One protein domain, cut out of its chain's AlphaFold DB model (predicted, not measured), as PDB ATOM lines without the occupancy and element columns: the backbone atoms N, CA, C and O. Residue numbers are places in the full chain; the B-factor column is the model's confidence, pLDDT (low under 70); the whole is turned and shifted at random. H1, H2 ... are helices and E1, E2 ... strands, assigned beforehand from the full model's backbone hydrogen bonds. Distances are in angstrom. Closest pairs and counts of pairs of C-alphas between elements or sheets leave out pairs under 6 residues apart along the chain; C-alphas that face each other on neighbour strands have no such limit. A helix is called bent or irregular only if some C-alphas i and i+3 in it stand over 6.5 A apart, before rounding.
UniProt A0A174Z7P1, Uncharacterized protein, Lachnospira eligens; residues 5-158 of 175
ATOM      1  N   GLU A   5     -11.938  19.787  14.461       83.31
ATOM      2  CA  GLU A   5     -10.865  19.998  15.442       83.31
ATOM      3  C   GLU A   5     -11.140  21.211  16.330       83.31
ATOM      4  O   GLU A   5     -10.950  21.153  17.547       83.31
ATOM      5  N   GLU A   6     -11.654  22.297  15.757       84.56
ATOM      6  CA  GLU A   6     -12.029  23.480  16.529       84.56
ATOM      7  C   GLU A   6     -13.228  23.204  17.446       84.56
ATOM      8  O   GLU A   6     -13.232  23.660  18.592       84.56
ATOM      9  N   TYR A   7     -14.188  22.381  17.014       89.94
ATOM     10  CA  TYR A   7     -15.281  21.913  17.874       89.94
ATOM     11  C   TYR A   7     -14.762  21.127  19.085       89.94
ATOM     12  O   TYR A   7     -15.104  21.437  20.231       89.94
ATOM     13  N   LYS A   8     -13.854  20.167  18.859       88.50
ATOM     14  CA  LYS A   8     -13.195  19.431  19.949       88.50
ATOM     15  C   LYS A   8     -12.434  20.365  20.887       88.50
ATOM     16  O   LYS A   8     -12.452  20.162  22.103       88.50
ATOM     17  N   LEU A   9     -11.769  21.395  20.361       88.88
ATOM     18  CA  LEU A   9     -11.086  22.396  21.183       88.88
ATOM     19  C   LEU A   9     -12.069  23.185  22.058       88.88
ATOM     20  O   LEU A   9     -11.767  23.396  23.234       88.88
ATOM     21  N   LEU A  10     -13.231  23.586  21.532       90.25
ATOM     22  CA  LEU A  10     -14.277  24.258  22.312       90.25
ATOM     23  C   LEU A  10     -14.813  23.357  23.428       90.25
ATOM     24  O   LEU A  10     -14.816  23.774  24.590       90.25
ATOM     25  N   MET A  11     -15.161  22.108  23.107       92.31
ATOM     26  CA  MET A  11     -15.620  21.130  24.098       92.31
ATOM     27  C   MET A  11     -14.579  20.912  25.200       92.31
ATOM     28  O   MET A  11     -14.878  21.049  26.386       92.31
ATOM     29  N   ASN A  12     -13.321  20.669  24.827       90.06
ATOM     30  CA  ASN A  12     -12.234  20.467  25.783       90.06
ATOM     31  C   ASN A  12     -11.981  21.698  26.660       90.06
ATOM     32  O   ASN A  12     -11.724  21.568  27.858       90.06
ATOM     33  N   ARG A  13     -12.043  22.905  26.086       90.69
ATOM     34  CA  ARG A  13     -11.917  24.154  26.848       90.69
ATOM     35  C   ARG A  13     -13.057  24.295  27.848       90.69
ATOM     36  O   ARG A  13     -12.786  24.628  29.000       90.69
ATOM     37  N   GLN A  14     -14.295  24.026  27.439       92.38
ATOM     38  CA  GLN A  14     -15.453  24.143  28.321       92.38
ATOM     39  C   GLN A  14     -15.391  23.130  29.469       92.38
ATOM     40  O   GLN A  14     -15.527  23.512  30.630       92.38
ATOM     41  N   LEU A  15     -15.052  21.872  29.181       89.56
ATOM     42  CA  LEU A  15     -14.856  20.839  30.201       89.56
ATOM     43  C   LEU A  15     -13.764  21.217  31.219       89.56
ATOM     44  O   LEU A  15     -13.948  21.041  32.424       89.56
ATOM     45  N   LYS A  16     -12.646  21.807  30.767       90.94
ATOM     46  CA  LYS A  16     -11.552  22.260  31.650       90.94
ATOM     47  C   LYS A  16     -11.959  23.379  32.609       90.94
ATOM     48  O   LYS A  16     -11.388  23.463  33.696       90.94
ATOM     49  N   LYS A  17     -12.938  24.215  32.243       91.06
ATOM     50  CA  LYS A  17     -13.459  25.277  33.121       91.06
ATOM     51  C   LYS A  17     -14.232  24.726  34.322       91.06
ATOM     52  O   LYS A  17     -14.451  25.471  35.270       91.06
ATOM     53  N   LYS A  18     -14.635  23.447  34.295       87.00
ATOM     54  CA  LYS A  18     -15.460  22.782  35.324       87.00
ATOM     55  C   LYS A  18     -16.834  23.426  35.556       87.00
ATOM     56  O   LYS A  18     -17.528  23.050  36.496       87.00
ATOM     57  N   ASP A  19     -17.246  24.349  34.693       91.50
ATOM     58  CA  ASP A  19     -18.626  24.809  34.626       91.50
ATOM     59  C   ASP A  19     -19.394  23.842  33.730       91.50
ATOM     60  O   ASP A  19     -19.172  23.778  32.518       91.50
ATOM     61  N   VAL A  20     -20.224  23.029  34.373       91.56
ATOM     62  CA  VAL A  20     -20.904  21.881  33.768       91.56
ATOM     63  C   VAL A  20     -22.386  22.144  33.510       91.56
ATOM     64  O   VAL A  20     -23.127  21.205  33.217       91.56
ATOM     65  N   ARG A  21     -22.835  23.397  33.645       95.31
ATOM     66  CA  ARG A  21     -24.216  23.785  33.341       95.31
ATOM     67  C   ARG A  21     -24.489  23.613  31.847       95.31
ATOM     68  O   ARG A  21     -23.647  23.914  31.015       95.31
ATOM     69  N   GLU A  22     -25.682  23.171  31.504       96.00
ATOM     70  CA  GLU A  22     -26.118  22.976  30.117       96.00
ATOM     71  C   GLU A  22     -25.943  24.235  29.259       96.00
ATOM     72  O   GLU A  22     -25.261  24.209  28.233       96.00
ATOM     73  N   ARG A  23     -26.402  25.376  29.785       96.38
ATOM     74  CA  ARG A  23     -26.295  26.693  29.145       96.38
ATOM     75  C   ARG A  23     -24.875  27.065  28.709       96.38
ATOM     76  O   ARG A  23     -24.692  27.705  27.680       96.38
ATOM     77  N   VAL A  24     -23.841  26.663  29.455       96.31
ATOM     78  CA  VAL A  24     -22.464  26.997  29.052       96.31
ATOM     79  C   VAL A  24     -21.951  26.131  27.904       96.31
ATOM     80  O   VAL A  24     -21.043  26.571  27.202       96.31
ATOM     81  N   PHE A  25     -22.519  24.943  27.676       96.81
ATOM     82  CA  PHE A  25     -22.263  24.154  26.466       96.81
ATOM     83  C   PHE A  25     -23.069  24.682  25.279       96.81
ATOM     84  O   PHE A  25     -22.516  24.788  24.184       96.81
ATOM     85  N   GLN A  26     -24.325  25.078  25.507       97.62
ATOM     86  CA  GLN A  26     -25.160  25.761  24.516       97.62
ATOM     87  C   GLN A  26     -24.446  26.988  23.942       97.62
ATOM     88  O   GLN A  26     -24.166  27.026  22.742       97.62
ATOM     89  N   ASP A  27     -24.089  27.947  24.798       96.38
ATOM     90  CA  ASP A  27     -23.605  29.261  24.366       96.38
ATOM     91  C   ASP A  27     -22.161  29.226  23.844       96.38
ATOM     92  O   ASP A  27     -21.828  29.922  22.886       96.38
ATOM     93  N   ASN A  28     -21.286  28.413  24.448       95.50
ATOM     94  CA  ASN A  28     -19.852  28.444  24.129       95.50
ATOM     95  C   ASN A  28     -19.402  27.372  23.133       95.50
ATOM     96  O   ASN A  28     -18.255  27.428  22.683       95.50
ATOM     97  N   VAL A  29     -20.238  26.371  22.837       95.25
ATOM     98  CA  VAL A  29     -19.824  25.237  22.000       95.25
ATOM     99  C   VAL A  29     -20.851  24.899  20.928       95.25
ATOM    100  O   VAL A  29     -20.540  24.981  19.743       95.25
ATOM    101  N   ILE A  30     -22.064  24.527  21.331       96.94
ATOM    102  CA  ILE A  30     -23.051  23.923  20.433       96.94
ATOM    103  C   ILE A  30     -23.627  24.959  19.470       96.94
ATOM    104  O   ILE A  30     -23.595  24.732  18.263       96.94
ATOM    105  N   ARG A  31     -24.079  26.118  19.965       97.00
ATOM    106  CA  ARG A  31     -24.588  27.191  19.100       97.00
ATOM    107  C   ARG A  31     -23.516  27.702  18.122       97.00
ATOM    108  O   ARG A  31     -23.807  27.701  16.928       97.00
ATOM    109  N   PRO A  32     -22.281  28.048  18.552       95.06
ATOM    110  CA  PRO A  32     -21.221  28.447  17.622       95.06
ATOM    111  C   PRO A  32     -20.902  27.396  16.554       95.06
ATOM    112  O   PRO A  32     -20.640  27.739  15.404       95.06
ATOM    113  N   PHE A  33     -20.926  26.111  16.917       94.06
ATOM    114  CA  PHE A  33     -20.693  25.026  15.967       94.06
ATOM    115  C   PHE A  33     -21.812  24.924  14.929       94.06
ATOM    116  O   PHE A  33     -21.532  24.853  13.733       94.06
ATOM    117  N   LEU A  34     -23.071  24.985  15.370       95.25
ATOM    118  CA  LEU A  34     -24.222  24.970  14.471       95.25
ATOM    119  C   LEU A  34     -24.219  26.175  13.528       95.25
ATOM    120  O   LEU A  34     -24.412  25.980  12.337       95.25
ATOM    121  N   GLN A  35     -23.905  27.381  14.007       94.94
ATOM    122  CA  GLN A  35     -23.824  28.589  13.167       94.94
ATOM    123  C   GLN A  35     -22.787  28.481  12.040       94.94
ATOM    124  O   GLN A  35     -22.929  29.109  10.997       94.94
ATOM    125  N   VAL A  36     -21.738  27.682  12.237       92.38
ATOM    126  CA  VAL A  36     -20.720  27.442  11.208       92.38
ATOM    127  C   VAL A  36     -21.155  26.363  10.224       92.38
ATOM    128  O   VAL A  36     -20.840  26.464   9.042       92.38
ATOM    129  N   LEU A  37     -21.833  25.315  10.697       91.56
ATOM    130  CA  LEU A  37     -22.310  24.225   9.842       91.56
ATOM    131  C   LEU A  37     -23.538  24.612   9.013       91.56
ATOM    132  O   LEU A  37     -23.740  24.083   7.925       91.56
ATOM    133  N   LEU A  38     -24.372  25.488   9.562       94.44
ATOM    134  CA  LEU A  38     -25.706  25.817   9.083       94.44
ATOM    135  C   LEU A  38     -25.775  27.306   8.740       94.44
ATOM    136  O   LEU A  38     -26.607  28.032   9.271       94.44
ATOM    137  N   THR A  39     -24.875  27.761   7.866       94.38
ATOM    138  CA  THR A  39     -24.686  29.189   7.544       94.38
ATOM    139  C   THR A  39     -25.915  29.866   6.948       94.38
ATOM    140  O   THR A  39     -26.023  31.086   7.018       94.38
ATOM    141  N   ASP A  40     -26.821  29.081   6.371       96.00
ATOM    142  CA  ASP A  40     -28.036  29.569   5.717       96.00
ATOM    143  C   ASP A  40     -29.234  29.656   6.681       96.00
ATOM    144  O   ASP A  40     -30.338  29.996   6.258       96.00
ATOM    145  N   TYR A  41     -29.046  29.309   7.960       98.06
ATOM    146  CA  TYR A  41     -30.114  29.246   8.955       98.06
ATOM    147  C   TYR A  41     -29.826  30.125  10.171       98.06
ATOM    148  O   TYR A  41     -28.688  30.268  10.622       98.06
ATOM    149  N   ASP A  42     -30.899  30.639  10.764       98.31
ATOM    150  CA  ASP A  42     -30.868  31.310  12.055       98.31
ATOM    151  C   ASP A  42     -30.803  30.266  13.177       98.31
ATOM    152  O   ASP A  42     -31.570  29.297  13.177       98.31
ATOM    153  N   ILE A  43     -29.896  30.471  14.139       98.25
ATOM    154  CA  ILE A  43     -29.710  29.605  15.313       98.25
ATOM    155  C   ILE A  43     -29.922  30.442  16.575       98.25
ATOM    156  O   ILE A  43     -28.997  31.107  17.069       98.25
ATOM    157  N   GLU A  44     -31.139  30.389  17.104       97.75
ATOM    158  CA  GLU A  44     -31.589  31.280  18.171       97.75
ATOM    159  C   GLU A  44     -31.770  30.562  19.509       97.75
ATOM    160  O   GLU A  44     -32.372  29.486  19.546       97.75
ATOM    161  N   PRO A  45     -31.278  31.139  20.622       97.56
ATOM    162  CA  PRO A  45     -31.567  30.645  21.955       97.56
ATOM    163  C   PRO A  45     -33.022  30.947  22.304       97.56
ATOM    164  O   PRO A  45     -33.487  32.083  22.194       97.56
ATOM    165  N   VAL A  46     -33.747  29.913  22.715       96.69
ATOM    166  CA  VAL A  46     -35.189  29.975  23.000       96.69
ATOM    167  C   VAL A  46     -35.541  29.319  24.339       96.69
ATOM    168  O   VAL A  46     -36.720  29.109  24.629       96.69
ATOM    169  N   ASP A  47     -34.526  29.078  25.176       93.06
ATOM    170  CA  ASP A  47     -34.613  28.484  26.515       93.06
ATOM    171  C   ASP A  47     -35.401  29.352  27.511       93.06
ATOM    172  O   ASP A  47     -35.876  28.871  28.542       93.06
ATOM    173  N   VAL A  48     -35.593  30.638  27.194       90.38
ATOM    174  CA  VAL A  48     -36.338  31.586  28.027       90.38
ATOM    175  C   VAL A  48     -37.648  32.003  27.365       90.38
ATOM    176  O   VAL A  48     -37.686  32.618  26.298       90.38
ATOM    177  N   LYS A  49     -38.747  31.750  28.079       89.69
ATOM    178  CA  LYS A  49     -40.083  32.230  27.724       89.69
ATOM    179  C   LYS A  49     -40.382  33.588  28.363       89.69
ATOM    180  O   LYS A  49     -40.210  33.764  29.567       89.69
ATOM    181  N   ILE A  50     -40.937  34.506  27.577       89.75
ATOM    182  CA  ILE A  50     -41.473  35.795  28.026       89.75
ATOM    183  C   ILE A  50     -42.978  35.817  27.729       89.75
ATOM    184  O   ILE A  50     -43.442  35.232  26.750       89.75
ATOM    185  N   ASN A  51     -43.766  36.469  28.584       88.69
ATOM    186  CA  ASN A  51     -45.189  36.657  28.318       88.69
ATOM    187  C   ASN A  51     -45.379  37.715  27.220       88.69
ATOM    188  O   ASN A  51     -44.991  38.866  27.404       88.69
ATOM    189  N   SER A  52     -45.956  37.326  26.083       90.25
ATOM    190  CA  SER A  52     -46.217  38.221  24.955       90.25
ATOM    191  C   SER A  52     -47.417  37.740  24.142       90.25
ATOM    192  O   SER A  52     -47.618  36.537  23.966       90.25
ATOM    193  N   SER A  53     -48.197  38.685  23.616       93.94
ATOM    194  CA  SER A  53     -49.251  38.419  22.632       93.94
ATOM    195  C   SER A  53     -48.708  38.220  21.219       93.94
ATOM    196  O   SER A  53     -49.401  37.636  20.393       93.94
ATOM    197  N   GLU A  54     -47.484  38.669  20.938       96.00
ATOM    198  CA  GLU A  54     -46.897  38.687  19.589       96.00
ATOM    199  C   GLU A  54     -46.228  37.363  19.202       96.00
ATOM    200  O   GLU A  54     -46.137  37.032  18.019       96.00
ATOM    201  N   HIS A  55     -45.797  36.592  20.204       96.75
ATOM    202  CA  HIS A  55     -45.059  35.349  20.019       96.75
ATOM    203  C   HIS A  55     -45.918  34.130  20.381       96.75
ATOM    204  O   HIS A  55     -46.528  34.048  21.449       96.75
ATOM    205  N   ASP A  56     -45.959  33.151  19.488       95.56
ATOM    206  CA  ASP A  56     -46.593  31.857  19.685       95.56
ATOM    207  C   ASP A  56     -45.540  30.759  19.800       95.56
ATOM    208  O   ASP A  56     -45.122  30.158  18.807       95.56
ATOM    209  N   TYR A  57     -45.151  30.469  21.038       96.06
ATOM    210  CA  TYR A  57     -44.218  29.388  21.339       96.06
ATOM    211  C   TYR A  57     -44.729  28.032  20.847       96.06
ATOM    212  O   TYR A  57     -43.925  27.200  20.458       96.06
ATOM    213  N   THR A  58     -46.048  27.793  20.786       95.31
ATOM    214  CA  THR A  58     -46.599  26.477  20.398       95.31
ATOM    215  C   THR A  58     -46.292  26.087  18.948       95.31
ATOM    216  O   THR A  58     -46.505  24.938  18.562       95.31
ATOM    217  N   GLN A  59     -45.797  27.023  18.127       96.69
ATOM    218  CA  GLN A  59     -45.371  26.723  16.762       96.69
ATOM    219  C   GLN A  59     -44.134  25.814  16.723       96.69
ATOM    220  O   GLN A  59     -44.079  24.937  15.865       96.69
ATOM    221  N   TYR A  60     -43.185  25.969  17.650       96.62
ATOM    222  CA  TYR A  60     -41.940  25.183  17.676       96.62
ATOM    223  C   TYR A  60     -41.623  24.547  19.037       96.62
ATOM    224  O   TYR A  60     -40.867  23.582  19.090       96.62
ATOM    225  N   CYS A  61     -42.225  25.039  20.119       95.62
ATOM    226  CA  CYS A  61     -42.206  24.411  21.432       95.62
ATOM    227  C   CYS A  61     -43.301  23.352  21.528       95.62
ATOM    228  O   CYS A  61     -44.459  23.593  21.170       95.62
ATOM    229  N   GLY A  62     -42.943  22.208  22.103       92.62
ATOM    230  CA  GLY A  62     -43.908  21.213  22.541       92.62
ATOM    231  C   GLY A  62     -44.810  21.709  23.664       92.62
ATOM    232  O   GLY A  62     -44.538  22.738  24.292       92.62
ATOM    233  N   THR A  63     -45.847  20.941  23.996       93.31
ATOM    234  CA  THR A  63     -46.674  21.185  25.185       93.31
ATOM    235  C   THR A  63     -46.770  19.958  26.088       93.31
ATOM    236  O   THR A  63     -46.505  18.825  25.687       93.31
ATOM    237  N   TYR A  64     -47.102  20.191  27.355       93.38
ATOM    238  CA  TYR A  64     -47.443  19.162  28.330       93.38
ATOM    239  C   TYR A  64     -48.481  19.698  29.313       93.38
ATOM    240  O   TYR A  64     -48.588  20.904  29.532       93.38
ATOM    241  N   VAL A  65     -49.242  18.798  29.935       94.25
ATOM    242  CA  VAL A  65     -50.244  19.171  30.935       94.25
ATOM    243  C   VAL A  65     -49.643  19.060  32.331       94.25
ATOM    244  O   VAL A  65     -49.102  18.021  32.709       94.25
ATOM    245  N   LYS A  66     -49.767  20.122  33.127       92.69
ATOM    246  CA  LYS A  66     -49.420  20.136  34.551       92.69
ATOM    247  C   LYS A  66     -50.593  20.717  35.327       92.69
ATOM    248  O   LYS A  66     -51.002  21.843  35.070       92.69
ATOM    249  N   ASN A  67     -51.137  19.953  36.273       94.25
ATOM    250  CA  ASN A  67     -52.304  20.349  37.076       94.25
ATOM    251  C   ASN A  67     -53.512  20.792  36.219       94.25
ATOM    252  O   ASN A  67     -54.175  21.772  36.541       94.25
ATOM    253  N   GLY A  68     -53.765  20.102  35.101       93.38
ATOM    254  CA  GLY A  68     -54.857  20.430  34.171       93.38
ATOM    255  C   GLY A  68     -54.598  21.635  33.259       93.38
ATOM    256  O   GLY A  68     -55.449  21.956  32.437       93.38
ATOM    257  N   ILE A  69     -53.435  22.283  33.369       92.75
ATOM    258  CA  ILE A  69     -53.053  23.439  32.555       92.75
ATOM    259  C   ILE A  69     -52.041  22.994  31.501       92.75
ATOM    260  O   ILE A  69     -51.049  22.339  31.825       92.75
ATOM    261  N   GLU A  70     -52.281  23.363  30.244       92.00
ATOM    262  CA  GLU A  70     -51.323  23.156  29.159       92.00
ATOM    263  C   GLU A  70     -50.184  24.183  29.246       92.00
ATOM    264  O   GLU A  70     -50.403  25.394  29.296       92.00
ATOM    265  N   ILE A  71     -48.949  23.687  29.279       92.25
ATOM    266  CA  ILE A  71     -47.726  24.477  29.397       92.25
ATOM    267  C   ILE A  71     -46.817  24.151  28.214       92.25
ATOM    268  O   ILE A  71     -46.652  22.994  27.838       92.25
ATOM    269  N   THR A  72     -46.194  25.178  27.643       93.38
ATOM    270  CA  THR A  72     -45.167  25.038  26.604       93.38
ATOM    271  C   THR A  72     -43.833  24.604  27.210       93.38
ATOM    272  O   THR A  72     -43.357  25.265  28.134       93.38
ATOM    273  N   ALA A  73     -43.212  23.562  26.662       94.75
ATOM    274  CA  ALA A  73     -41.837  23.173  26.959       94.75
ATOM    275  C   ALA A  73     -40.890  23.856  25.965       94.75
ATOM    276  O   ALA A  73     -40.982  23.610  24.765       94.75
ATOM    277  N   THR A  74     -40.021  24.739  26.452       95.69
ATOM    278  CA  THR A  74     -39.027  25.434  25.624       95.69
ATOM    279  C   THR A  74     -37.832  24.519  25.354       95.69
ATOM    280  O   THR A  74     -37.325  23.942  26.314       95.69
ATOM    281  N   PRO A  75     -37.398  24.353  24.094       97.19
ATOM    282  CA  PRO A  75     -36.098  23.763  23.785       97.19
ATOM    283  C   PRO A  75     -34.983  24.784  24.057       97.19
ATOM    284  O   PRO A  75     -35.267  25.954  24.319       97.19
ATOM    285  N   ASP A  76     -33.724  24.372  23.936       98.25
ATOM    286  CA  ASP A  76     -32.585  25.267  24.161       98.25
ATOM    287  C   ASP A  76     -32.332  26.189  22.969       98.25
ATOM    288  O   ASP A  76     -32.186  27.405  23.118       98.25
ATOM    289  N   LEU A  77     -32.319  25.614  21.761       98.69
ATOM    290  CA  LEU A  77     -32.136  26.352  20.511       98.69
ATOM    291  C   LEU A  77     -33.257  26.065  19.510       98.69
ATOM    292  O   LEU A  77     -33.792  24.955  19.437       98.69
ATOM    293  N   CYS A  78     -33.551  27.051  18.669       98.44
ATOM    294  CA  CYS A  78     -34.370  26.901  17.475       98.44
ATOM    295  C   CYS A  78     -33.514  27.125  16.227       98.44
ATOM    296  O   CYS A  78     -32.740  28.080  16.169       98.44
ATOM    297  N   ILE A  79     -33.665  26.237  15.243       98.62
ATOM    298  CA  ILE A  79     -33.081  26.382  13.911       98.62
ATOM    299  C   ILE A  79     -34.209  26.713  12.949       98.62
ATOM    300  O   ILE A  79     -35.155  25.931  12.787       98.62
ATOM    301  N   SER A  80     -34.111  27.856  12.287       98.38
ATOM    302  CA  SER A  80     -35.129  28.308  11.349       98.38
ATOM    303  C   SER A  80     -34.528  29.011  10.150       98.38
ATOM    304  O   SER A  80     -33.379  29.429  10.152       98.38
ATOM    305  N   ASP A  81     -35.350  29.152   9.128       97.31
ATOM    306  CA  ASP A  81     -35.146  30.123   8.066       97.31
ATOM    307  C   ASP A  81     -36.060  31.330   8.348       97.31
ATOM    308  O   ASP A  81     -37.262  31.153   8.609       97.31
ATOM    309  N   ASN A  82     -35.458  32.524   8.355       95.94
ATOM    310  CA  ASN A  82     -36.086  33.815   8.624       95.94
ATOM    311  C   ASN A  82     -36.725  33.895  10.022       95.94
ATOM    312  O   ASN A  82     -37.937  34.092  10.166       95.94
ATOM    313  N   TRP A  83     -35.913  33.710  11.068       97.69
ATOM    314  CA  TRP A  83     -36.359  33.872  12.448       97.69
ATOM    315  C   TRP A  83     -36.978  35.252  12.653       97.69
ATOM    316  O   TRP A  83     -36.397  36.293  12.345       97.69
ATOM    317  N   ASN A  84     -38.166  35.261  13.245       97.62
ATOM    318  CA  ASN A  84     -38.829  36.482  13.649       97.62
ATOM    319  C   ASN A  84     -39.570  36.237  14.960       97.62
ATOM    320  O   ASN A  84     -40.382  35.316  15.071       97.62
ATOM    321  N   TRP A  85     -39.299  37.075  15.958       96.50
ATOM    322  CA  TRP A  85     -39.957  36.971  17.253       96.50
ATOM    323  C   TRP A  85     -41.468  37.224  17.166       96.50
ATOM    324  O   TRP A  85     -42.240  36.610  17.893       96.50
ATOM    325  N   GLU A  86     -41.937  38.063  16.251       96.94
ATOM    326  CA  GLU A  86     -43.363  38.313  16.025       96.94
ATOM    327  C   GLU A  86     -43.963  37.242  15.089       96.94
ATOM    328  O   GLU A  86     -44.581  37.540  14.061       96.94
ATOM    329  N   ASN A  87     -43.760  35.961  15.426       96.88
ATOM    330  CA  ASN A  87     -44.081  34.793  14.588       96.88
ATOM    331  C   ASN A  87     -45.591  34.532  14.396       96.88
ATOM    332  O   ASN A  87     -45.985  33.585  13.710       96.88
ATOM    333  N   ARG A  88     -46.464  35.330  15.025       96.44
ATOM    334  CA  ARG A  88     -47.901  35.343  14.714       96.44
ATOM    335  C   ARG A  88     -48.210  36.123  13.443       96.44
ATOM    336  O   ARG A  88     -49.159  35.779  12.747       96.44
ATOM    337  N   LYS A  89     -47.431  37.170  13.168       96.75
ATOM    338  CA  LYS A  89     -47.606  38.068  12.016       96.75
ATOM    339  C   LYS A  89     -46.631  37.750  10.886       96.75
ATOM    340  O   LYS A  89     -46.915  38.059   9.735       96.75
ATOM    341  N   ASN A  90     -45.510  37.115  11.214       97.38
ATOM    342  CA  ASN A  90     -44.442  36.797  10.279       97.38
ATOM    343  C   ASN A  90     -44.316  35.284  10.089       97.38
ATOM    344  O   ASN A  90     -44.444  34.511  11.039       97.38
ATOM    345  N   ILE A  91     -44.051  34.862   8.853       95.62
ATOM    346  CA  ILE A  91     -43.800  33.455   8.539       95.62
ATOM    347  C   ILE A  91     -42.363  33.122   8.942       95.62
ATOM    348  O   ILE A  91     -41.418  33.693   8.399       95.62
ATOM    349  N   VAL A  92     -42.227  32.167   9.861       97.94
ATOM    350  CA  VAL A  92     -40.951  31.556  10.250       97.94
ATOM    351  C   VAL A  92     -40.961  30.100   9.802       97.94
ATOM    352  O   VAL A  92     -41.928  29.371  10.048       97.94
ATOM    353  N   ASN A  93     -39.895  29.669   9.134       97.50
ATOM    354  CA  ASN A  93     -39.768  28.318   8.601       97.50
ATOM    355  C   ASN A  93     -38.898  27.465   9.534       97.50
ATOM    356  O   ASN A  93     -37.681  27.377   9.369       97.50
ATOM    357  N   TYR A  94     -39.531  26.861  10.539       98.12
ATOM    358  CA  TYR A  94     -38.860  26.025  11.537       98.12
ATOM    359  C   TYR A  94     -38.268  24.759  10.907       98.12
ATOM    360  O   TYR A  94     -38.978  23.973  10.280       98.12
ATOM    361  N   LYS A  95     -36.959  24.550  11.080       97.69
ATOM    362  CA  LYS A  95     -36.240  23.382  10.547       97.69
ATOM    363  C   LYS A  95     -36.092  22.280  11.580       97.69
ATOM    364  O   LYS A  95     -36.302  21.115  11.246       97.69
ATOM    365  N   CYS A  96     -35.733  22.649  12.802       97.56
ATOM    366  CA  CYS A  96     -35.735  21.781  13.973       97.56
ATOM    367  C   CYS A  96     -35.540  22.612  15.244       97.56
ATOM    368  O   CYS A  96     -35.269  23.814  15.199       97.56
ATOM    369  N   VAL A  97     -35.647  21.948  16.388       98.50
ATOM    370  CA  VAL A  97     -35.190  22.481  17.674       98.50
ATOM    371  C   VAL A  97     -34.062  21.617  18.219       98.50
ATOM    372  O   VAL A  97     -33.929  20.451  17.834       98.50
ATOM    373  N   VAL A  98     -33.243  22.182  19.100       98.69
ATOM    374  CA  VAL A  98     -32.133  21.479  19.747       98.69
ATOM    375  C   VAL A  98     -32.397  21.417  21.243       98.69
ATOM    376  O   VAL A  98     -32.583  22.451  21.876       98.69
ATOM    377  N   GLU A  99     -32.399  20.199  21.770       98.38
ATOM    378  CA  GLU A  99     -32.346  19.896  23.194       98.38
ATOM    379  C   GLU A  99     -30.899  19.533  23.532       98.38
ATOM    380  O   GLU A  99     -30.308  18.607  22.964       98.38
ATOM    381  N   ILE A 100     -30.303  20.288  24.434       98.44
ATOM    382  CA  ILE A 100     -28.913  20.187  24.836       98.44
ATOM    383  C   ILE A 100     -28.902  19.627  26.243       98.44
ATOM    384  O   ILE A 100     -29.704  20.030  27.061       98.44
ATOM    385  N   LYS A 101     -27.981  18.716  26.549       97.50
ATOM    386  CA  LYS A 101     -27.732  18.243  27.909       97.50
ATOM    387  C   LYS A 101     -26.289  18.458  28.318       97.50
ATOM    388  O   LYS A 101     -25.386  18.650  27.505       97.50
ATOM    389  N   SER A 102     -26.045  18.428  29.621       95.56
ATOM    390  CA  SER A 102     -24.680  18.445  30.141       95.56
ATOM    391  C   SER A 102     -24.020  17.073  29.952       95.56
ATOM    392  O   SER A 102     -24.489  16.105  30.554       95.56
ATOM    393  N   PRO A 103     -22.853  16.969  29.284       93.44
ATOM    394  CA  PRO A 103     -22.109  15.707  29.166       93.44
ATOM    395  C   PRO A 103     -21.603  15.181  30.523       93.44
ATOM    396  O   PRO A 103     -21.083  14.065  30.633       93.44
ATOM    397  N   ILE A 104     -21.738  15.975  31.593       92.00
ATOM    398  CA  ILE A 104     -21.345  15.618  32.957       92.00
ATOM    399  C   ILE A 104     -22.565  15.350  33.846       92.00
ATOM    400  O   ILE A 104     -22.613  14.305  34.498       92.00
ATOM    401  N   LEU A 105     -23.545  16.255  33.882       92.88
ATOM    402  CA  LEU A 105     -24.679  16.136  34.805       92.88
ATOM    403  C   LEU A 105     -25.789  15.220  34.279       92.88
ATOM    404  O   LEU A 105     -26.350  14.455  35.066       92.88
ATOM    405  N   ASP A 106     -26.061  15.256  32.976       93.25
ATOM    406  CA  ASP A 106     -27.112  14.464  32.331       93.25
ATOM    407  C   ASP A 106     -26.631  13.920  30.972       93.25
ATOM    408  O   ASP A 106     -27.086  14.348  29.915       93.25
ATOM    409  N   PRO A 107     -25.620  13.032  30.974       92.50
ATOM    410  CA  PRO A 107     -25.001  12.554  29.743       92.50
ATOM    411  C   PRO A 107     -25.962  11.694  28.921       92.50
ATOM    412  O   PRO A 107     -26.681  10.853  29.462       92.50
ATOM    413  N   ILE A 108     -25.841  11.798  27.601       94.38
ATOM    414  CA  ILE A 108     -26.406  10.812  26.671       94.38
ATOM    415  C   ILE A 108     -25.298   9.944  26.055       94.38
ATOM    416  O   ILE A 108     -25.528   8.799  25.666       94.38
ATOM    417  N   THR A 109     -24.064  10.452  26.021       92.50
ATOM    418  CA  THR A 109     -22.890   9.723  25.537       92.50
ATOM    419  C   THR A 109     -22.632   8.462  26.357       92.50
ATOM    420  O   THR A 109     -22.562   8.502  27.587       92.50
ATOM    421  N   GLY A 110     -22.437   7.338  25.662       88.75
ATOM    422  CA  GLY A 110     -22.207   6.026  26.276       88.75
ATOM    423  C   GLY A 110     -23.481   5.310  26.733       88.75
ATOM    424  O   GLY A 110     -23.389   4.256  27.362       88.75
ATOM    425  N   PHE A 111     -24.660   5.855  26.419       89.75
ATOM    426  CA  PHE A 111     -25.948   5.235  26.701       89.75
ATOM    427  C   PHE A 111     -26.702   4.926  25.405       89.75
ATOM    428  O   PHE A 111     -26.645   5.676  24.430       89.75
ATOM    429  N   GLU A 112     -27.450   3.826  25.427       88.44
ATOM    430  CA  GLU A 112     -28.456   3.520  24.409       88.44
ATOM    431  C   GLU A 112     -29.591   4.559  24.461       88.44
ATOM    432  O   GLU A 112     -29.978   4.942  25.572       88.44
ATOM    433  N   PRO A 113     -30.187   4.963  23.320       89.12
ATOM    434  CA  PRO A 113     -31.245   5.975  23.288       89.12
ATOM    435  C   PRO A 113     -32.415   5.725  24.238       89.12
ATOM    436  O   PRO A 113     -32.903   6.650  24.880       89.12
ATOM    437  N   SER A 114     -32.808   4.462  24.421       87.56
ATOM    438  CA  SER A 114     -33.879   4.061  25.345       87.56
ATOM    439  C   SER A 114     -33.593   4.360  26.824       87.56
ATOM    440  O   SER A 114     -34.497   4.268  27.652       87.56
ATOM    441  N   LYS A 115     -32.348   4.702  27.176       90.31
ATOM    442  CA  LYS A 115     -31.910   5.014  28.545       90.31
ATOM    443  C   LYS A 115     -31.743   6.513  28.801       90.31
ATOM    444  O   LYS A 115     -31.366   6.883  29.915       90.31
ATOM    445  N   TYR A 116     -31.983   7.371  27.810       93.25
ATOM    446  CA  TYR A 116     -31.871   8.817  27.996       93.25
ATOM    447  C   TYR A 116     -32.948   9.310  28.972       93.25
ATOM    448  O   TYR A 116     -34.117   8.938  28.882       93.25
ATOM    449  N   ARG A 117     -32.564  10.154  29.936       92.88
ATOM    450  CA  ARG A 117     -33.495  10.681  30.955       92.88
ATOM    451  C   ARG A 117     -34.411  11.776  30.407       92.88
ATOM    452  O   ARG A 117     -35.498  11.988  30.934       92.88
ATOM    453  N   CYS A 118     -33.983  12.418  29.328       94.25
ATOM    454  CA  CYS A 118     -34.627  13.553  28.677       94.25
ATOM    455  C   CYS A 118     -35.613  13.171  27.559       94.25
ATOM    456  O   CYS A 118     -36.095  14.034  26.829       94.25
ATOM    457  N   LEU A 119     -35.946  11.883  27.403       94.69
ATOM    458  CA  LEU A 119     -36.845  11.422  26.336       94.69
ATOM    459  C   LEU A 119     -38.231  12.076  26.382       94.69
ATOM    460  O   LEU A 119     -38.827  12.327  25.337       94.69
ATOM    461  N   GLU A 120     -38.736  12.396  27.574       94.81
ATOM    462  CA  GLU A 120     -40.007  13.109  27.719       94.81
ATOM    463  C   GLU A 120     -39.929  14.556  27.209       94.81
ATOM    464  O   GLU A 120     -40.916  15.068  26.688       94.81
ATOM    465  N   GLU A 121     -38.775  15.218  27.312       95.69
ATOM    466  CA  GLU A 121     -38.561  16.562  26.752       95.69
ATOM    467  C   GLU A 121     -38.540  16.495  25.224       95.69
ATOM    468  O   GLU A 121     -39.310  17.196  24.565       95.69
ATOM    469  N   VAL A 122     -37.782  15.547  24.661       96.88
ATOM    470  CA  VAL A 122     -37.759  15.281  23.214       96.88
ATOM    471  C   VAL A 122     -39.165  14.991  22.687       96.88
ATOM    472  O   VAL A 122     -39.596  15.582  21.697       96.88
ATOM    473  N   LYS A 123     -39.919  14.123  23.371       96.06
ATOM    474  CA  LYS A 123     -41.291  13.775  22.989       96.06
ATOM    475  C   LYS A 123     -42.212  14.991  22.990       96.06
ATOM    476  O   LYS A 123     -43.049  15.108  22.100       96.06
ATOM    477  N   ARG A 124     -42.083  15.900  23.961       95.88
ATOM    478  CA  ARG A 124     -42.860  17.149  23.967       95.88
ATOM    479  C   ARG A 124     -42.536  17.965  22.728       95.88
ATOM    480  O   ARG A 124     -43.455  18.306  21.993       95.88
ATOM    481  N   HIS A 125     -41.257  18.224  22.467       97.19
ATOM    482  CA  HIS A 125     -40.810  19.052  21.341       97.19
ATOM    483  C   HIS A 125     -41.238  18.510  19.975       97.19
ATOM    484  O   HIS A 125     -41.586  19.289  19.093       97.19
ATOM    485  N   LEU A 126     -41.285  17.184  19.812       96.69
ATOM    486  CA  LEU A 126     -41.794  16.536  18.597       96.69
ATOM    487  C   LEU A 126     -43.286  16.806  18.327       96.69
ATOM    488  O   LEU A 126     -43.719  16.664  17.186       96.69
ATOM    489  N   ASN A 127     -44.055  17.205  19.346       95.38
ATOM    490  CA  ASN A 127     -45.484  17.519  19.245       95.38
ATOM    491  C   ASN A 127     -45.773  19.015  19.005       95.38
ATOM    492  O   ASN A 127     -46.921  19.444  19.144       95.38
ATOM    493  N   ALA A 128     -44.768  19.838  18.684       96.31
ATOM    494  CA  ALA A 128     -45.011  21.240  18.352       96.31
ATOM    495  C   ALA A 128     -45.853  21.377  17.067       96.31
ATOM    496  O   ALA A 128     -45.799  20.544  16.163       96.31
ATOM    497  N   LYS A 129     -46.632  22.460  16.946       95.62
ATOM    498  CA  LYS A 129     -47.621  22.598  15.857       95.62
ATOM    499  C   LYS A 129     -47.005  22.682  14.460       95.62
ATOM    500  O   LYS A 129     -47.640  22.273  13.493       95.62
ATOM    501  N   LYS A 130     -45.819  23.285  14.340       96.62
ATOM    502  CA  LYS A 130     -45.131  23.544  13.062       96.62
ATOM    503  C   LYS A 130     -43.692  23.026  13.031       96.62
ATOM    504  O   LYS A 130     -42.967  23.327  12.088       96.62
ATOM    505  N   ASN A 131     -43.278  22.249  14.028       95.88
ATOM    506  CA  ASN A 131     -41.993  21.567  14.041       95.88
ATOM    507  C   ASN A 131     -42.174  20.151  14.584       95.88
ATOM    508  O   ASN A 131     -42.751  19.962  15.646       95.88
ATOM    509  N   SER A 132     -41.625  19.169  13.882       95.00
ATOM    510  CA  SER A 132     -41.630  17.771  14.315       95.00
ATOM    511  C   SER A 132     -40.225  17.182  14.316       95.00
ATOM    512  O   SER A 132     -40.078  15.975  14.151       95.00
ATOM    513  N   LYS A 133     -39.185  18.020  14.403       98.19
ATOM    514  CA  LYS A 133     -37.779  17.609  14.338       98.19
ATOM    515  C   LYS A 133     -37.027  18.100  15.563       98.19
ATOM    516  O   LYS A 133     -37.110  19.280  15.913       98.19
ATOM    517  N   VAL A 134     -36.277  17.198  16.189       98.44
ATOM    518  CA  VAL A 134     -35.487  17.482  17.392       98.44
ATOM    519  C   VAL A 134     -34.087  16.916  17.223       98.44
ATOM    520  O   VAL A 134     -33.914  15.754  16.851       98.44
ATOM    521  N   ILE A 135     -33.088  17.735  17.525       98.38
ATOM    522  CA  ILE A 135     -31.709  17.304  17.726       98.38
ATOM    523  C   ILE A 135     -31.480  17.221  19.233       98.38
ATOM    524  O   ILE A 135     -31.643  18.216  19.925       98.38
ATOM    525  N   LEU A 136     -31.100  16.052  19.738       98.31
ATOM    526  CA  LEU A 136     -30.677  15.862  21.123       98.31
ATOM    527  C   LEU A 136     -29.157  15.713  21.164       98.31
ATOM    528  O   LEU A 136     -28.605  14.855  20.468       98.31
ATOM    529  N   THR A 137     -28.472  16.493  21.997       97.81
ATOM    530  CA  THR A 137     -27.015  16.380  22.132       97.81
ATOM    531  C   THR A 137     -26.511  16.724  23.525       97.81
ATOM    532  O   THR A 137     -27.064  17.583  24.193       97.81
ATOM    533  N   ASP A 138     -25.415  16.103  23.954       96.12
ATOM    534  CA  ASP A 138     -24.611  16.568  25.094       96.12
ATOM    535  C   ASP A 138     -23.288  17.231  24.659       96.12
ATOM    536  O   ASP A 138     -22.348  17.385  25.440       96.12
ATOM    537  N   GLY A 139     -23.187  17.598  23.379       94.25
ATOM    538  CA  GLY A 139     -21.965  18.103  22.762       94.25
ATOM    539  C   GLY A 139     -20.932  17.019  22.434       94.25
ATOM    540  O   GLY A 139     -19.818  17.343  22.031       94.25
ATOM    541  N   ILE A 140     -21.247  15.734  22.616       93.75
ATOM    542  CA  ILE A 140     -20.367  14.626  22.215       93.75
ATOM    543  C   ILE A 140     -21.155  13.625  21.383       93.75
ATOM    544  O   ILE A 140     -20.767  13.335  20.254       93.75
ATOM    545  N   THR A 141     -22.298  13.173  21.881       94.81
ATOM    546  CA  THR A 141     -23.248  12.391  21.092       94.81
ATOM    547  C   THR A 141     -24.341  13.299  20.543       94.81
ATOM    548  O   THR A 141     -24.817  14.210  21.219       94.81
ATOM    549  N   TRP A 142     -24.748  13.048  19.302       96.38
ATOM    550  CA  TRP A 142     -25.820  13.747  18.602       96.38
ATOM    551  C   TRP A 142     -26.844  12.729  18.110       96.38
ATOM    552  O   TRP A 142     -26.499  11.773  17.416       96.38
ATOM    553  N   THR A 143     -28.106  12.919  18.481       97.25
ATOM    554  CA  THR A 143     -29.221  12.048  18.096       97.25
ATOM    555  C   THR A 143     -30.304  12.881  17.428       97.25
ATOM    556  O   THR A 143     -30.605  13.985  17.875       97.25
ATOM    557  N   PHE A 144     -30.893  12.352  16.362       97.50
ATOM    558  CA  PHE A 144     -31.817  13.082  15.499       97.50
ATOM    559  C   PHE A 144     -33.164  12.371  15.487       97.50
ATOM    560  O   PHE A 144     -33.216  11.170  15.230       97.50
ATOM    561  N   TYR A 145     -34.240  13.108  15.742       97.44
ATOM    562  CA  TYR A 145     -35.605  12.590  15.786       97.44
ATOM    563  C   TYR A 145     -36.498  13.338  14.799       97.44
ATOM    564  O   TYR A 145     -36.349  14.549  14.610       97.44
ATOM    565  N   GLU A 146     -37.464  12.628  14.219       96.75
ATOM    566  CA  GLU A 146     -38.518  13.208  13.392       96.75
ATOM    567  C   GLU A 146     -39.848  12.502  13.656       96.75
ATOM    568  O   GLU A 146     -39.937  11.287  13.503       96.75
ATOM    569  N   ARG A 147     -40.884  13.280  14.002       91.69
ATOM    570  CA  ARG A 147     -42.280  12.883  14.292       91.69
ATOM    571  C   ARG A 147     -42.472  11.939  15.481       91.69
ATOM    572  O   ARG A 147     -43.444  12.089  16.211       91.69
ATOM    573  N   GLU A 148     -41.561  11.004  15.695       91.81
ATOM    574  CA  GLU A 148     -41.636   9.966  16.712       91.81
ATOM    575  C   GLU A 148     -40.344   9.885  17.524       91.81
ATOM    576  O   GLU A 148     -39.279  10.350  17.115       91.81
ATOM    577  N   LEU A 149     -40.436   9.242  18.687       91.38
ATOM    578  CA  LEU A 149     -39.311   9.019  19.593       91.38
ATOM    579  C   LEU A 149     -38.452   7.818  19.151       91.38
ATOM    580  O   LEU A 149     -38.058   6.979  19.955       91.38
ATOM    581  N   ASN A 150     -38.184   7.745  17.852       90.38
ATOM    582  CA  ASN A 150     -37.311   6.770  17.219       90.38
ATOM    583  C   ASN A 150     -36.251   7.558  16.439       90.38
ATOM    584  O   ASN A 150     -36.622   8.345  15.565       90.38
ATOM    585  N   PRO A 151     -34.950   7.411  16.756       90.00
ATOM    586  CA  PRO A 151     -33.911   8.109  16.014       90.00
ATOM    587  C   PRO A 151     -33.975   7.789  14.516       90.00
ATOM    588  O   PRO A 151     -34.059   6.623  14.135       90.00
ATOM    589  N   ILE A 152     -33.910   8.815  13.664       91.62
ATOM    590  CA  ILE A 152     -33.982   8.641  12.198       91.62
ATOM    591  C   ILE A 152     -32.704   8.036  11.611       91.62
ATOM    592  O   ILE A 152     -32.718   7.468  10.521       91.62
ATOM    593  N   ILE A 153     -31.596   8.173  12.336       89.31
ATOM    594  CA  ILE A 153     -30.294   7.582  12.041       89.31
ATOM    595  C   ILE A 153     -29.657   7.114  13.349       89.31
ATOM    596  O   ILE A 153     -30.052   7.548  14.435       89.31
ATOM    597  N   ALA A 154     -28.639   6.262  13.242       88.50
ATOM    598  CA  ALA A 154     -27.793   5.936  14.381       88.50
ATOM    599  C   ALA A 154     -27.182   7.217  14.973       88.50
ATOM    600  O   ALA A 154     -26.735   8.098  14.233       88.50
ATOM    601  N   SER A 155     -27.158   7.309  16.305       89.69
ATOM    602  CA  SER A 155     -26.559   8.447  16.997       89.69
ATOM    603  C   SER A 155     -25.099   8.621  16.583       89.69
ATOM    604  O   SER A 155     -24.323   7.664  16.540       89.69
ATOM    605  N   ILE A 156     -24.718   9.861  16.300       89.88
ATOM    606  CA  ILE A 156     -23.366  10.212  15.883       89.88
ATOM    607  C   ILE A 156     -22.568  10.564  17.134       89.88
ATOM    608  O   ILE A 156     -22.867  11.544  17.813       89.88
ATOM    609  N   CYS A 157     -21.548   9.765  17.438       87.69
ATOM    610  CA  CYS A 157     -20.620  10.027  18.530       87.69
ATOM    611  C   CYS A 157     -19.369  10.732  17.989       87.69
ATOM    612  O   CYS A 157     -18.601  10.156  17.220       87.69
ATOM    613  N   LEU A 158     -19.169  11.985  18.394       84.69
ATOM    614  CA  LEU A 158     -18.070  12.856  17.974       84.69
ATOM    615  C   LEU A 158     -16.863  12.798  18.923       84.69
ATOM    616  O   LEU A 158     -16.030  13.701  18.933       84.69
TER     617      LEU A 158
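What this domain is: This is residues 5 to 158 of the 175 residues of an uncharacterized protein of Lachnospira eligens (UniProt A0A174Z7P1). A strongly twisted sheet of five strands makes the core, with H2 packed on one face and H3 on the other; H1 lies side by side with H2 at one end of the long axis. At the other end a small hairpin of two strands, E2 and E3, packs on H3, and its tip, residues 65 to 70, sticks out. The printed part has 154 residues with three named helices and seven named strands, in the order H1 H2 E1 E2 E3 E4 E5 H3 E6 E7; the large sheet, order E1, E4, E5, E6, E7, is mixed, and E2 with E3 is antiparallel. The class is mixed, helices and strands, though under half of the residues, 74 of 154, are in named elements. The whole is compact, with a radius of gyration of the C-alphas of 15.3 A and spans of 42 by 32 by 28 A.

How they stand to each other: The large sheet holds E1, residues 42 to 45, E4, residues 77 to 81, E5, residues 93 to 100, E6, residues 133 to 137, and E7, residues 141 to 146. E1 and E7 are its edge strands, and from edge to edge the strands' lines turn by 72 degrees. E1 and E4 are antiparallel at 155 degrees, with N 42 and O 80 2.8 A apart. E4 and E5 form a hairpin, antiparallel at 162 degrees, with N 79 and O 96 at 2.9 A. E5 and E6 are parallel at 27 degrees, with N 99 and O 135 at 2.8 A. E6 and E7 form a hairpin, antiparallel at 167 degrees, with N 136 and O 143 at 2.8 A. These N and O pairs are within hydrogen-bond range. H2, residues 22 to 37, is on the sheet at a height over the sheet of 8.3 A, over E4 and only just over E5, on which 3 of its 16 C-alphas fall. It runs along the strands, at 17 degrees to E4 on the local plane. H3, residues 119 to 126, is on the opposite face at a height over the sheet of 8.9 A, over E6 and along the strands, at 22 degrees to E6 on the local plane. The sheet with H2 and H3 makes three layers, helices on both faces of a sheet. E5, H3 and E6 are a strand-helix-strand unit, two parallel neighbour strands with a helix between, whose crossover is right-handed. H1, residues 5 to 16, touches H2 at a shallow tilt of 6 degrees, opposite ways, as a helical hairpin; their closest C-alphas, of Leu 10 and Val 29, are 5.6 A apart. H1 is not on the sheet. E2, residues 62 to 66, and E3, residues 69 to 73, form an antiparallel hairpin at 142 degrees, with N 64 and O 71 within hydrogen-bond range at 2.9 A. The closest C-alphas of E2 and H3, of Gly 62 and His 125, are 4.0 A apart, while E2 and E6 are apart. Every O i to N i+4 pair is within hydrogen-bond range in H1 and H3; in H2 it is 9 of 12.

Where its parts are: E5 is the longest strand, 21.2 A from C-alpha 93 at (-39.768, 28.318, 8.601) to C-alpha 100. E7 measures 17.1 A and ends at C-alpha 146, (-38.518, 13.208, 13.392). E4 and E6 are 13.3 A each, E1 9.9 A, E2 13.3 A and E3 12.5 A. H2 is 20.7 A long and irregular, with C-alphas 28 and 31 7.0 A apart, and has a kink of 32 degrees near residue 29. H1 is 16.4 A and begins at C-alpha 5, (-10.865, 19.998, 15.442). H3 is 10.5 A.

The domain as a whole: The two C-alphas farthest apart, of Glu 5 and Gly 68, are 47.8 A from each other. The links E1 to E2, E4 to E5 and E5 to H3 are long, of 16, 11 and 18 residues. After E7, residues 147 to 158 hold no named element, and residues 156 to 157 pair antiparallel with residues 141 to 142 of E7. The printed part has no cut. The model's mean pLDDT is 94.3 over the printed part, and no printed residue is under 70.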